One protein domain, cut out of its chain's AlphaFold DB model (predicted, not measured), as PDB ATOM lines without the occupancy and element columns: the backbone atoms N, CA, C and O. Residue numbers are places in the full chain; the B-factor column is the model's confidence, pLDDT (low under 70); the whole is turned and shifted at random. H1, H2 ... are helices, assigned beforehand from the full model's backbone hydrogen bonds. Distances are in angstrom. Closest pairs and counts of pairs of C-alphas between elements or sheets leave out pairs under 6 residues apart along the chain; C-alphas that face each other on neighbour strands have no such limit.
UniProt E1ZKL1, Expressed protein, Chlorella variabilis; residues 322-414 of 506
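Overview. This is residues 322 to 414 of the 506 residues of the protein "Expressed protein" of Chlorella variabilis (UniProt E1ZKL1). One long helix, H3, runs from a small head, where short H1 and H2 pack on its residues 356 to 366, to a far end where H4 turns back as a free arm, making an open V. The printed part has 93 residues with four named helices, H1 to H4 in order, and is all helix. It is extended, radius of gyration of the C-alphas 20.4 A, spanning 57 by 32 by 19 A.

Arrangement. H3, residues 356 to 388, has a kink of 35 degrees near residue 374. Its residues 359 to 366 alone touch H1, residues 322 to 334, about perpendicular at 85 degrees; the closest C-alphas, of Ile 328 and Cys 363, are 7.0 A apart. Its residues 356 to 360 alone touch H2, residues 339 to 345. H4, residues 394 to 414, is apart from the others. Every O i to N i+4 pair is within hydrogen-bond range in H1, H2 and H4, 27 of 29 in H3.

Along the chain. H3 measures 45.1 A, H4 30.0 A, from first to last C-alpha. C-alpha 356 is at (116.338, 108.398, 121.463), C-alpha 414 at (144.546, 113.034, 154.607).

Size, cuts and confidence. The printed part has no cut. Residues 368 to 400 are under pLDDT 70.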
ATOM      1  N   GLU A 322     130.017 112.529 131.293       96.50
ATOM      2  CA  GLU A 322     129.486 113.789 130.756       96.50
ATOM      3  C   GLU A 322     128.138 113.570 130.053       96.50
ATOM      4  O   GLU A 322     127.170 114.273 130.348       96.50
ATOM      5  N   GLU A 323     128.029 112.519 129.228       97.00
ATOM      6  CA  GLU A 323     126.752 112.102 128.633       97.00
ATOM      7  C   GLU A 323     125.711 111.755 129.711       97.00
ATOM      8  O   GLU A 323     124.543 112.113 129.597       97.00
ATOM      9  N   GLU A 324     126.100 111.051 130.778       96.50
ATOM     10  CA  GLU A 324     125.161 110.693 131.849       96.50
ATOM     11  C   GLU A 324     124.643 111.917 132.616       96.50
ATOM     12  O   GLU A 324     123.459 111.958 132.961       96.50
ATOM     13  N   THR A 325     125.500 112.907 132.888       95.19
ATOM     14  CA  THR A 325     125.089 114.150 133.555       95.19
ATOM     15  C   THR A 325     124.159 114.979 132.680       95.19
ATOM     16  O   THR A 325     123.077 115.340 133.143       95.19
ATOM     17  N   GLU A 326     124.521 115.178 131.411       97.31
ATOM     18  CA  GLU A 326     123.726 115.959 130.460       97.31
ATOM     19  C   GLU A 326     122.355 115.313 130.224       97.31
ATOM     20  O   GLU A 326     121.323 115.979 130.270       97.31
ATOM     21  N   LEU A 327     122.310 113.981 130.084       97.31
ATOM     22  CA  LEU A 327     121.057 113.230 129.975       97.31
ATOM     23  C   LEU A 327     120.136 113.475 131.170       97.31
ATOM     24  O   LEU A 327     118.934 113.663 130.996       97.31
ATOM     25  N   ILE A 328     120.670 113.460 132.390       94.88
ATOM     26  CA  ILE A 328     119.862 113.681 133.590       94.88
ATOM     27  C   ILE A 328     119.336 115.117 133.632       94.88
ATOM     28  O   ILE A 328     118.181 115.318 134.013       94.88
ATOM     29  N   ASP A 329     120.151 116.101 133.260       96.31
ATOM     30  CA  ASP A 329     119.765 117.508 133.320       96.31
ATOM     31  C   ASP A 329     118.747 117.871 132.231       96.31
ATOM     32  O   ASP A 329     117.716 118.472 132.542       96.31
ATOM     33  N   LEU A 330     118.916 117.368 131.006       96.50
ATOM     34  CA  LEU A 330     117.922 117.519 129.940       96.50
ATOM     35  C   LEU A 330     116.612 116.778 130.257       96.50
ATOM     36  O   LEU A 330     115.532 117.305 130.000       96.50
ATOM     37  N   VAL A 331     116.660 115.598 130.891       96.81
ATOM     38  CA  VAL A 331     115.440 114.893 131.340       96.81
ATOM     39  C   VAL A 331     114.702 115.664 132.436       96.81
ATOM     40  O   VAL A 331     113.474 115.592 132.496       96.81
ATOM     41  N   LYS A 332     115.402 116.400 133.310       90.62
ATOM     42  CA  LYS A 332     114.744 117.291 134.283       90.62
ATOM     43  C   LYS A 332     114.084 118.482 133.596       90.62
ATOM     44  O   LYS A 332     113.015 118.887 134.034       90.62
ATOM     45  N   LEU A 333     114.725 119.030 132.564       95.31
ATOM     46  CA  LEU A 333     114.256 120.230 131.876       95.31
ATOM     47  C   LEU A 333     113.053 119.943 130.964       95.31
ATOM     48  O   LEU A 333     112.071 120.676 131.002       95.31
ATOM     49  N   PHE A 334     113.107 118.858 130.186       95.19
ATOM     50  CA  PHE A 334     112.091 118.516 129.178       95.19
ATOM     51  C   PHE A 334     111.129 117.391 129.607       95.19
ATOM     52  O   PHE A 334     110.097 117.173 128.978       95.19
ATOM     53  N   GLY A 335     111.432 116.659 130.684       92.12
ATOM     54  CA  GLY A 335     110.616 115.539 131.168       92.12
ATOM     55  C   GLY A 335     110.886 114.198 130.463       92.12
ATOM     56  O   GLY A 335     111.621 114.092 129.486       92.12
ATOM     57  N   ARG A 336     110.279 113.110 130.969       87.12
ATOM     58  CA  ARG A 336     110.552 111.711 130.543       87.12
ATOM     59  C   ARG A 336     109.873 111.274 129.227       87.12
ATOM     60  O   ARG A 336     109.820 110.078 128.935       87.12
ATOM     61  N   GLY A 337     109.333 112.208 128.448       87.88
ATOM     62  CA  GLY A 337     108.652 111.937 127.173       87.88
ATOM     63  C   GLY A 337     109.402 112.459 125.947       87.88
ATOM     64  O   GLY A 337     109.302 111.869 124.873       87.88
ATOM     65  N   SER A 338     110.203 113.508 126.122       96.69
ATOM     66  CA  SER A 338     110.767 114.305 125.030       96.69
ATOM     67  C   SER A 338     112.143 113.817 124.578       96.69
ATOM     68  O   SER A 338     113.094 114.581 124.471       96.69
ATOM     69  N   TRP A 339     112.287 112.516 124.315       97.00
ATOM     70  CA  TRP A 339     113.594 111.904 124.020       97.00
ATOM     71  C   TRP A 339     114.244 112.404 122.726       97.00
ATOM     72  O   TRP A 339     115.469 112.401 122.626       97.00
ATOM     73  N   ILE A 340     113.435 112.813 121.745       97.19
ATOM     74  CA  ILE A 340     113.923 113.413 120.498       97.19
ATOM     75  C   ILE A 340     114.496 114.802 120.799       97.19
ATOM     76  O   ILE A 340     115.659 115.041 120.508       97.19
ATOM     77  N   GLU A 341     113.746 115.659 121.497       97.50
ATOM     78  CA  GLU A 341     114.212 116.994 121.902       97.50
ATOM     79  C   GLU A 341     115.449 116.928 122.804       97.50
ATOM     80  O   GLU A 341     116.392 117.689 122.613       97.50
ATOM     81  N   ILE A 342     115.485 115.982 123.750       97.88
ATOM     82  CA  ILE A 342     116.644 115.738 124.618       97.88
ATOM     83  C   ILE A 342     117.863 115.350 123.779       97.88
ATOM     84  O   ILE A 342     118.946 115.886 123.998       97.88
ATOM     85  N   ARG A 343     117.707 114.444 122.805       97.75
ATOM     86  CA  ARG A 343     118.803 114.061 121.905       97.75
ATOM     87  C   ARG A 343     119.298 115.264 121.108       97.75
ATOM     88  O   ARG A 343     120.503 115.468 121.026       97.75
ATOM     89  N   ASP A 344     118.381 116.037 120.538       97.56
ATOM     90  CA  ASP A 344     118.713 117.131 119.627       97.56
ATOM     91  C   ASP A 344     119.365 118.303 120.386       97.56
ATOM     92  O   ASP A 344     120.356 118.865 119.926       97.56
ATOM     93  N   LYS A 345     118.893 118.620 121.600       98.00
ATOM     94  CA  LYS A 345     119.513 119.627 122.480       98.00
ATOM     95  C   LYS A 345     120.856 119.178 123.052       98.00
ATOM     96  O   LYS A 345     121.742 120.010 123.216       98.00
ATOM     97  N   GLY A 346     121.023 117.884 123.312       97.19
ATOM     98  CA  GLY A 346     122.277 117.306 123.792       97.19
ATOM     99  C   GLY A 346     123.231 116.844 122.688       97.19
ATOM    100  O   GLY A 346     124.223 116.190 122.999       97.19
ATOM    101  N   ALA A 347     122.970 117.156 121.412       96.38
ATOM    102  CA  ALA A 347     123.745 116.650 120.272       96.38
ATOM    103  C   ALA A 347     125.242 117.024 120.309       96.38
ATOM    104  O   ALA A 347     126.058 116.345 119.694       96.38
ATOM    105  N   GLY A 348     125.614 118.078 121.046       96.25
ATOM    106  CA  GLY A 348     127.014 118.459 121.267       96.25
ATOM    107  C   GLY A 348     127.748 117.625 122.327       96.25
ATOM    108  O   GLY A 348     128.974 117.677 122.389       96.25
ATOM    109  N   VAL A 349     127.018 116.874 123.155       97.88
ATOM    110  CA  VAL A 349     127.565 116.070 124.265       97.88
ATOM    111  C   VAL A 349     127.370 114.572 124.018       97.88
ATOM    112  O   VAL A 349     128.245 113.773 124.347       97.88
ATOM    113  N   PHE A 350     126.236 114.175 123.436       97.69
ATOM    114  CA  PHE A 350     125.952 112.781 123.102       97.69
ATOM    115  C   PHE A 350     126.718 112.322 121.866       97.69
ATOM    116  O   PHE A 350     126.843 113.057 120.889       97.69
ATOM    117  N   ASP A 351     127.165 111.063 121.873       96.62
ATOM    118  CA  ASP A 351     127.683 110.447 120.652       96.62
ATOM    119  C   ASP A 351     126.593 110.479 119.550       96.62
ATOM    120  O   ASP A 351     125.461 110.046 119.808       96.62
ATOM    121  N   PRO A 352     126.894 110.949 118.321       96.62
ATOM    122  CA  PRO A 352     125.918 111.057 117.229       96.62
ATOM    123  C   PRO A 352     125.221 109.737 116.869       96.62
ATOM    124  O   PRO A 352     124.147 109.731 116.268       96.62
ATOM    125  N   LEU A 353     125.817 108.596 117.230       95.88
ATOM    126  CA  LEU A 353     125.242 107.271 117.016       95.88
ATOM    127  C   LEU A 353     124.160 106.907 118.045       95.88
ATOM    128  O   LEU A 353     123.506 105.868 117.891       95.88
ATOM    129  N   ARG A 354     123.965 107.715 119.097       96.06
ATOM    130  CA  ARG A 354     122.939 107.499 120.123       96.06
ATOM    131  C   ARG A 354     121.556 107.794 119.569       96.06
ATOM    132  O   ARG A 354     121.254 108.872 119.064       96.06
ATOM    133  N   THR A 355     120.668 106.825 119.729       96.69
ATOM    134  CA  THR A 355     119.255 106.990 119.399       96.69
ATOM    135  C   THR A 355     118.461 107.447 120.621       96.69
ATOM    136  O   THR A 355     118.860 107.213 121.761       96.69
ATOM    137  N   ALA A 356     117.283 108.039 120.397       96.56
ATOM    138  CA  ALA A 356     116.338 108.398 121.463       96.56
ATOM    139  C   ALA A 356     116.006 107.210 122.395       96.56
ATOM    140  O   ALA A 356     115.786 107.384 123.592       96.56
ATOM    141  N   VAL A 357     116.018 105.987 121.853       95.75
ATOM    142  CA  VAL A 357     115.807 104.754 122.622       95.75
ATOM    143  C   VAL A 357     116.987 104.472 123.555       95.75
ATOM    144  O   VAL A 357     116.765 104.159 124.721       95.75
ATOM    145  N   ASP A 358     118.229 104.654 123.091       95.50
ATOM    146  CA  ASP A 358     119.422 104.459 123.927       95.50
ATOM    147  C   ASP A 358     119.426 105.415 125.130       95.50
ATOM    148  O   ASP A 358     119.754 105.009 126.247       95.50
ATOM    149  N   LEU A 359     119.021 106.671 124.910       96.81
ATOM    150  CA  LEU A 359     118.881 107.697 125.950       96.81
ATOM    151  C   LEU A 359     117.813 107.309 126.982       96.81
ATOM    152  O   LEU A 359     118.064 107.382 128.186       96.81
ATOM    153  N   LYS A 360     116.649 106.829 126.527       96.38
ATOM    154  CA  LYS A 360     115.580 106.335 127.404       96.38
ATOM    155  C   LYS A 360     116.059 105.172 128.272       96.38
ATOM    156  O   LYS A 360     115.929 105.225 129.497       96.38
ATOM    157  N   ASP A 361     116.635 104.145 127.654       93.31
ATOM    158  CA  ASP A 361     117.090 102.939 128.350       93.31
ATOM    159  C   ASP A 361     118.196 103.265 129.359       93.31
ATOM    160  O   ASP A 361     118.192 102.770 130.494       93.31
ATOM    161  N   LYS A 362     119.119 104.160 128.987       95.19
ATOM    162  CA  LYS A 362     120.162 104.618 129.900       95.19
ATOM    163  C   LYS A 362     119.607 105.442 131.050       95.19
ATOM    164  O   LYS A 362     120.041 105.226 132.177       95.19
ATOM    165  N   CYS A 363     118.664 106.346 130.801       92.12
ATOM    166  CA  CYS A 363     118.055 107.166 131.845       92.12
ATOM    167  C   CYS A 363     117.355 106.289 132.892       92.12
ATOM    168  O   CYS A 363     117.559 106.480 134.091       92.12
ATOM    169  N   VAL A 364     116.620 105.255 132.462       86.19
ATOM    170  CA  VAL A 364     116.008 104.273 133.373       86.19
ATOM    171  C   VAL A 364     117.072 103.582 134.230       86.19
ATOM    172  O   VAL A 364     116.926 103.511 135.451       86.19
ATOM    173  N   LEU A 365     118.171 103.131 133.619       82.00
ATOM    174  CA  LEU A 365     119.263 102.472 134.336       82.00
ATOM    175  C   LEU A 365     120.002 103.425 135.294       82.00
ATOM    176  O   LEU A 365     120.301 103.047 136.425       82.00
ATOM    177  N   ALA A 366     120.277 104.658 134.868       81.88
ATOM    178  CA  ALA A 366     120.966 105.673 135.657       81.88
ATOM    179  C   ALA A 366     120.121 106.115 136.857       81.88
ATOM    180  O   ALA A 366     120.637 106.219 137.967       81.88
ATOM    181  N   LEU A 367     118.812 106.303 136.670       77.44
ATOM    182  CA  LEU A 367     117.880 106.606 137.755       77.44
ATOM    183  C   LEU A 367     117.749 105.438 138.733       77.44
ATOM    184  O   LEU A 367     117.735 105.667 139.938       77.44
ATOM    185  N   TYR A 368     117.707 104.201 138.238       66.75
ATOM    186  CA  TYR A 368     117.674 103.005 139.080       66.75
ATOM    187  C   TYR A 368     118.952 102.856 139.923       66.75
ATOM    188  O   TYR A 368     118.878 102.651 141.135       66.75
ATOM    189  N   LEU A 369     120.130 103.028 139.312       65.75
ATOM    190  CA  LEU A 369     121.420 102.969 140.008       65.75
ATOM    191  C   LEU A 369     121.599 104.137 140.983       65.75
ATOM    192  O   LEU A 369     122.070 103.938 142.101       65.75
ATOM    193  N   ARG A 370     121.182 105.349 140.603       69.19
ATOM    194  CA  ARG A 370     121.204 106.518 141.488       69.19
ATOM    195  C   ARG A 370     120.234 106.341 142.651       69.19
ATOM    196  O   ARG A 370     120.586 106.693 143.767       69.19
ATOM    197  N   TRP A 371     119.070 105.734 142.438       60.22
ATOM    198  CA  TRP A 371     118.147 105.375 143.515       60.22
ATOM    199  C   TRP A 371     118.755 104.331 144.465       60.22
ATOM    200  O   TRP A 371     118.724 104.530 145.678       60.22
ATOM    201  N   GLN A 372     119.417 103.290 143.945       56.72
ATOM    202  CA  GLN A 372     120.168 102.326 144.767       56.72
ATOM    203  C   GLN A 372     121.317 102.973 145.558       56.72
ATOM    204  O   GLN A 372     121.548 102.603 146.706       56.72
ATOM    205  N   LEU A 373     122.022 103.946 144.974       50.62
ATOM    206  CA  LEU A 373     123.120 104.677 145.621       50.62
ATOM    207  C   LEU A 373     122.639 105.763 146.593       50.62
ATOM    208  O   LEU A 373     123.355 106.100 147.534       50.62
ATOM    209  N   MET A 374     121.435 106.305 146.393       41.78
ATOM    210  CA  MET A 374     120.819 107.271 147.302       41.78
ATOM    211  C   MET A 374     120.007 106.607 148.414       41.78
ATOM    212  O   MET A 374     119.777 107.261 149.423       41.78
ATOM    213  N   ALA A 375     119.637 105.327 148.317       46.12
ATOM    214  CA  ALA A 375     118.987 104.603 149.412       46.12
ATOM    215  C   ALA A 375     119.811 104.610 150.730       46.12
ATOM    216  O   ALA A 375     119.226 104.869 151.781       46.12
ATOM    217  N   PRO A 376     121.154 104.459 150.723       41.69
ATOM    218  CA  PRO A 376     122.002 104.667 151.904       41.69
ATOM    219  C   PRO A 376     122.082 106.126 152.376       41.69
ATOM    220  O   PRO A 376     122.161 106.382 153.573       41.69
ATOM    221  N   ALA A 377     122.057 107.099 151.459       39.00
ATOM    222  CA  ALA A 377     122.061 108.523 151.810       39.00
ATOM    223  C   ALA A 377     120.720 108.953 152.428       39.00
ATOM    224  O   ALA A 377     120.701 109.697 153.402       39.00
ATOM    225  N   LEU A 378     119.606 108.412 151.927       43.38
ATOM    226  CA  LEU A 378     118.284 108.511 152.537       43.38
ATOM    227  C   LEU A 378     118.259 107.806 153.896       43.38
ATOM    228  O   LEU A 378     117.692 108.362 154.827       43.38
ATOM    229  N   ALA A 379     118.945 106.667 154.058       39.44
ATOM    230  CA  ALA A 379     119.149 106.029 155.362       39.44
ATOM    231  C   ALA A 379     119.984 106.901 156.330       39.44
ATOM    232  O   ALA A 379     119.669 106.964 157.514       39.44
ATOM    233  N   CYS A 380     120.980 107.650 155.839       37.75
ATOM    234  CA  CYS A 380     121.707 108.663 156.620       37.75
ATOM    235  C   CYS A 380     120.843 109.888 156.969       37.75
ATOM    236  O   CYS A 380     120.935 110.401 158.080       37.75
ATOM    237  N   CYS A 381     119.979 110.358 156.067       39.53
ATOM    238  CA  CYS A 381     119.021 111.429 156.363       39.53
ATOM    239  C   CYS A 381     117.952 110.970 157.372       39.53
ATOM    240  O   CYS A 381     117.609 111.718 158.287       39.53
ATOM    241  N   LEU A 382     117.491 109.718 157.262       43.72
ATOM    242  CA  LEU A 382     116.648 109.030 158.246       43.72
ATOM    243  C   LEU A 382     117.353 108.939 159.608       43.72
ATOM    244  O   LEU A 382     116.728 109.212 160.629       43.72
ATOM    245  N   TRP A 383     118.659 108.655 159.629       41.00
ATOM    246  CA  TRP A 383     119.484 108.671 160.842       41.00
ATOM    247  C   TRP A 383     119.615 110.077 161.448       41.00
ATOM    248  O   TRP A 383     119.430 110.252 162.648       41.00
ATOM    249  N   ARG A 384     119.847 111.112 160.629       43.88
ATOM    250  CA  ARG A 384     119.914 112.519 161.072       43.88
ATOM    251  C   ARG A 384     118.609 112.990 161.714       43.88
ATOM    252  O   ARG A 384     118.639 113.686 162.727       43.88
ATOM    253  N   ASN A 385     117.473 112.580 161.157       44.41
ATOM    254  CA  ASN A 385     116.169 112.842 161.759       44.41
ATOM    255  C   ASN A 385     115.971 112.043 163.055       44.41
ATOM    256  O   ASN A 385     115.469 112.611 164.018       44.41
ATOM    257  N   LEU A 386     116.462 110.798 163.134       40.97
ATOM    258  CA  LEU A 386     116.463 109.985 164.358       40.97
ATOM    259  C   LEU A 386     117.268 110.640 165.502       40.97
ATOM    260  O   LEU A 386     116.863 110.589 166.664       40.97
ATOM    261  N   VAL A 387     118.397 111.279 165.183       44.50
ATOM    262  CA  VAL A 387     119.246 112.018 166.138       44.50
ATOM    263  C   VAL A 387     118.538 113.290 166.625       44.50
ATOM    264  O   VAL A 387     118.471 113.529 167.829       44.50
ATOM    265  N   LYS A 388     117.908 114.055 165.720       42.22
ATOM    266  CA  LYS A 388     117.139 115.266 166.069       42.22
ATOM    267  C   LYS A 388     115.894 114.980 166.921       42.22
ATOM    268  O   LYS A 388     115.543 115.785 167.775       42.22
ATOM    269  N   THR A 389     115.247 113.826 166.745       45.31
ATOM    270  CA  THR A 389     114.039 113.440 167.501       45.31
ATOM    271  C   THR A 389     114.292 112.992 168.945       45.31
ATOM    272  O   THR A 389     113.341 112.810 169.697       45.31
ATOM    273  N   ASN A 390     115.547 112.803 169.370       45.22
ATOM    274  CA  ASN A 390     115.863 112.159 170.652       45.22
ATOM    275  C   ASN A 390     116.173 113.110 171.825       45.22
ATOM    276  O   ASN A 390     116.691 112.639 172.834       45.22
ATOM    277  N   LYS A 391     115.835 114.411 171.739       44.28
ATOM    278  CA  LYS A 391     116.137 115.421 172.784       44.28
ATOM    279  C   LYS A 391     117.586 115.329 173.290       44.28
ATOM    280  O   LYS A 391     117.848 115.329 174.487       44.28
ATOM    281  N   ILE A 392     118.521 115.212 172.355       43.97
ATOM    282  CA  ILE A 392     119.942 115.408 172.633       43.97
ATOM    283  C   ILE A 392     120.090 116.885 173.017       43.97
ATOM    284  O   ILE A 392     119.610 117.749 172.280       43.97
ATOM    285  N   GLU A 393     120.643 117.171 174.200       45.34
ATOM    286  CA  GLU A 393     120.816 118.547 174.675       45.34
ATOM    287  C   GLU A 393     121.560 119.376 173.614       45.34
ATOM    288  O   GLU A 393     122.514 118.879 173.015       45.34
ATOM    289  N   PRO A 394     121.174 120.637 173.363       49.00
ATOM    290  CA  PRO A 394     121.739 121.436 172.271       49.00
ATOM    291  C   PRO A 394     123.277 121.532 172.302       49.00
ATOM    292  O   PRO A 394     123.905 121.598 171.249       49.00
ATOM    293  N   GLN A 395     123.890 121.429 173.487       49.66
ATOM    294  CA  GLN A 395     125.347 121.409 173.670       49.66
ATOM    295  C   GLN A 395     126.016 120.150 173.082       49.66
ATOM    296  O   GLN A 395     127.077 120.245 172.471       49.66
ATOM    297  N   THR A 396     125.368 118.982 173.154       54.03
ATOM    298  CA  THR A 396     125.899 117.731 172.575       54.03
ATOM    299  C   THR A 396     125.696 117.658 171.061       54.03
ATOM    300  O   THR A 396     126.481 117.024 170.360       54.03
ATOM    301  N   LEU A 397     124.709 118.377 170.519       52.28
ATOM    302  CA  LEU A 397     124.552 118.575 169.074       52.28
ATOM    303  C   LEU A 397     125.683 119.442 168.503       52.28
ATOM    304  O   LEU A 397     126.262 119.094 167.476       52.28
ATOM    305  N   GLN A 398     126.064 120.503 169.219       63.19
ATOM    306  CA  GLN A 398     127.187 121.371 168.858       63.19
ATOM    307  C   GLN A 398     128.537 120.634 168.933       63.19
ATOM    308  O   GLN A 398     129.379 120.799 168.052       63.19
ATOM    309  N   GLU A 399     128.736 119.763 169.928       62.59
ATOM    310  CA  GLU A 399     129.921 118.897 170.021       62.59
ATOM    311  C   GLU A 399     129.994 117.860 168.892       62.59
ATOM    312  O   GLU A 399     131.078 117.579 168.377       62.59
ATOM    313  N   VAL A 400     128.852 117.302 168.477       55.62
ATOM    314  CA  VAL A 400     128.774 116.373 167.340       55.62
ATOM    315  C   VAL A 400     129.066 117.098 166.029       55.62
ATOM    316  O   VAL A 400     129.865 116.603 165.238       55.62
ATOM    317  N   GLU A 401     128.503 118.288 165.816       74.50
ATOM    318  CA  GLU A 401     128.788 119.117 164.639       74.50
ATOM    319  C   GLU A 401     130.263 119.549 164.593       74.50
ATOM    320  O   GLU A 401     130.894 119.503 163.533       74.50
ATOM    321  N   MET A 402     130.854 119.883 165.745       75.69
ATOM    322  CA  MET A 402     132.274 120.223 165.863       75.69
ATOM    323  C   MET A 402     133.180 119.014 165.581       75.69
ATOM    324  O   MET A 402     134.152 119.136 164.833       75.69
ATOM    325  N   ARG A 403     132.842 117.823 166.097       63.22
ATOM    326  CA  ARG A 403     133.561 116.574 165.786       63.22
ATOM    327  C   ARG A 403     133.406 116.158 164.328       63.22
ATOM    328  O   ARG A 403     134.366 115.669 163.739       63.22
ATOM    329  N   GLU A 404     132.236 116.349 163.721       61.12
ATOM    330  CA  GLU A 404     132.036 116.100 162.289       61.12
ATOM    331  C   GLU A 404     132.891 117.048 161.443       61.12
ATOM    332  O   GLU A 404     133.557 116.594 160.508       61.12
ATOM    333  N   ALA A 405     132.945 118.336 161.797       76.62
ATOM    334  CA  ALA A 405     133.823 119.301 161.144       76.62
ATOM    335  C   ALA A 405     135.300 118.891 161.273       76.62
ATOM    336  O   ALA A 405     136.029 118.899 160.279       76.62
ATOM    337  N   GLU A 406     135.723 118.431 162.453       73.00
ATOM    338  CA  GLU A 406     137.077 117.935 162.703       73.00
ATOM    339  C   GLU A 406     137.398 116.669 161.885       73.00
ATOM    340  O   GLU A 406     138.477 116.555 161.295       73.00
ATOM    341  N   ILE A 407     136.454 115.730 161.767       62.59
ATOM    342  CA  ILE A 407     136.594 114.515 160.948       62.59
ATOM    343  C   ILE A 407     136.659 114.867 159.458       62.59
ATOM    344  O   ILE A 407     137.518 114.350 158.737       62.59
ATOM    345  N   CYS A 408     135.794 115.762 158.977       67.50
ATOM    346  CA  CYS A 408     135.817 116.237 157.595       67.50
ATOM    347  C   CYS A 408     137.133 116.948 157.263       67.50
ATOM    348  O   CYS A 408     137.709 116.703 156.197       67.50
ATOM    349  N   ASP A 409     137.652 117.767 158.175       74.12
ATOM    350  CA  ASP A 409     138.948 118.416 158.012       74.12
ATOM    351  C   ASP A 409     140.107 117.422 158.060       74.12
ATOM    352  O   ASP A 409     141.030 117.522 157.248       74.12
ATOM    353  N   ASN A 410     140.053 116.409 158.924       64.62
ATOM    354  CA  ASN A 410     141.048 115.340 158.963       64.62
ATOM    355  C   ASN A 410     141.044 114.504 157.675       64.62
ATOM    356  O   ASN A 410     142.111 114.195 157.145       64.62
ATOM    357  N   LEU A 411     139.876 114.221 157.091       59.88
ATOM    358  CA  LEU A 411     139.759 113.549 155.792       59.88
ATOM    359  C   LEU A 411     140.262 114.425 154.633       59.88
ATOM    360  O   LEU A 411     140.925 113.929 153.716       59.88
ATOM    361  N   ARG A 412     140.002 115.738 154.671       70.31
ATOM    362  CA  ARG A 412     140.550 116.700 153.698       70.31
ATOM    363  C   ARG A 412     142.070 116.812 153.810       70.31
ATOM    364  O   ARG A 412     142.748 116.852 152.784       70.31
ATOM    365  N   LYS A 413     142.614 116.808 155.030       73.94
ATOM    366  CA  LYS A 413     144.059 116.802 155.300       73.94
ATOM    367  C   LYS A 413     144.703 115.486 154.853       73.94
ATOM    368  O   LYS A 413     145.727 115.529 154.179       73.94
ATOM    369  N   GLN A 414     144.071 114.336 155.097       63.91
ATOM    370  CA  GLN A 414     144.546 113.034 154.607       63.91
ATOM    371  C   GLN A 414     144.553 112.946 153.075       63.91
ATOM    372  O   GLN A 414     145.511 112.435 152.502       63.91
TER     373      GLN A 414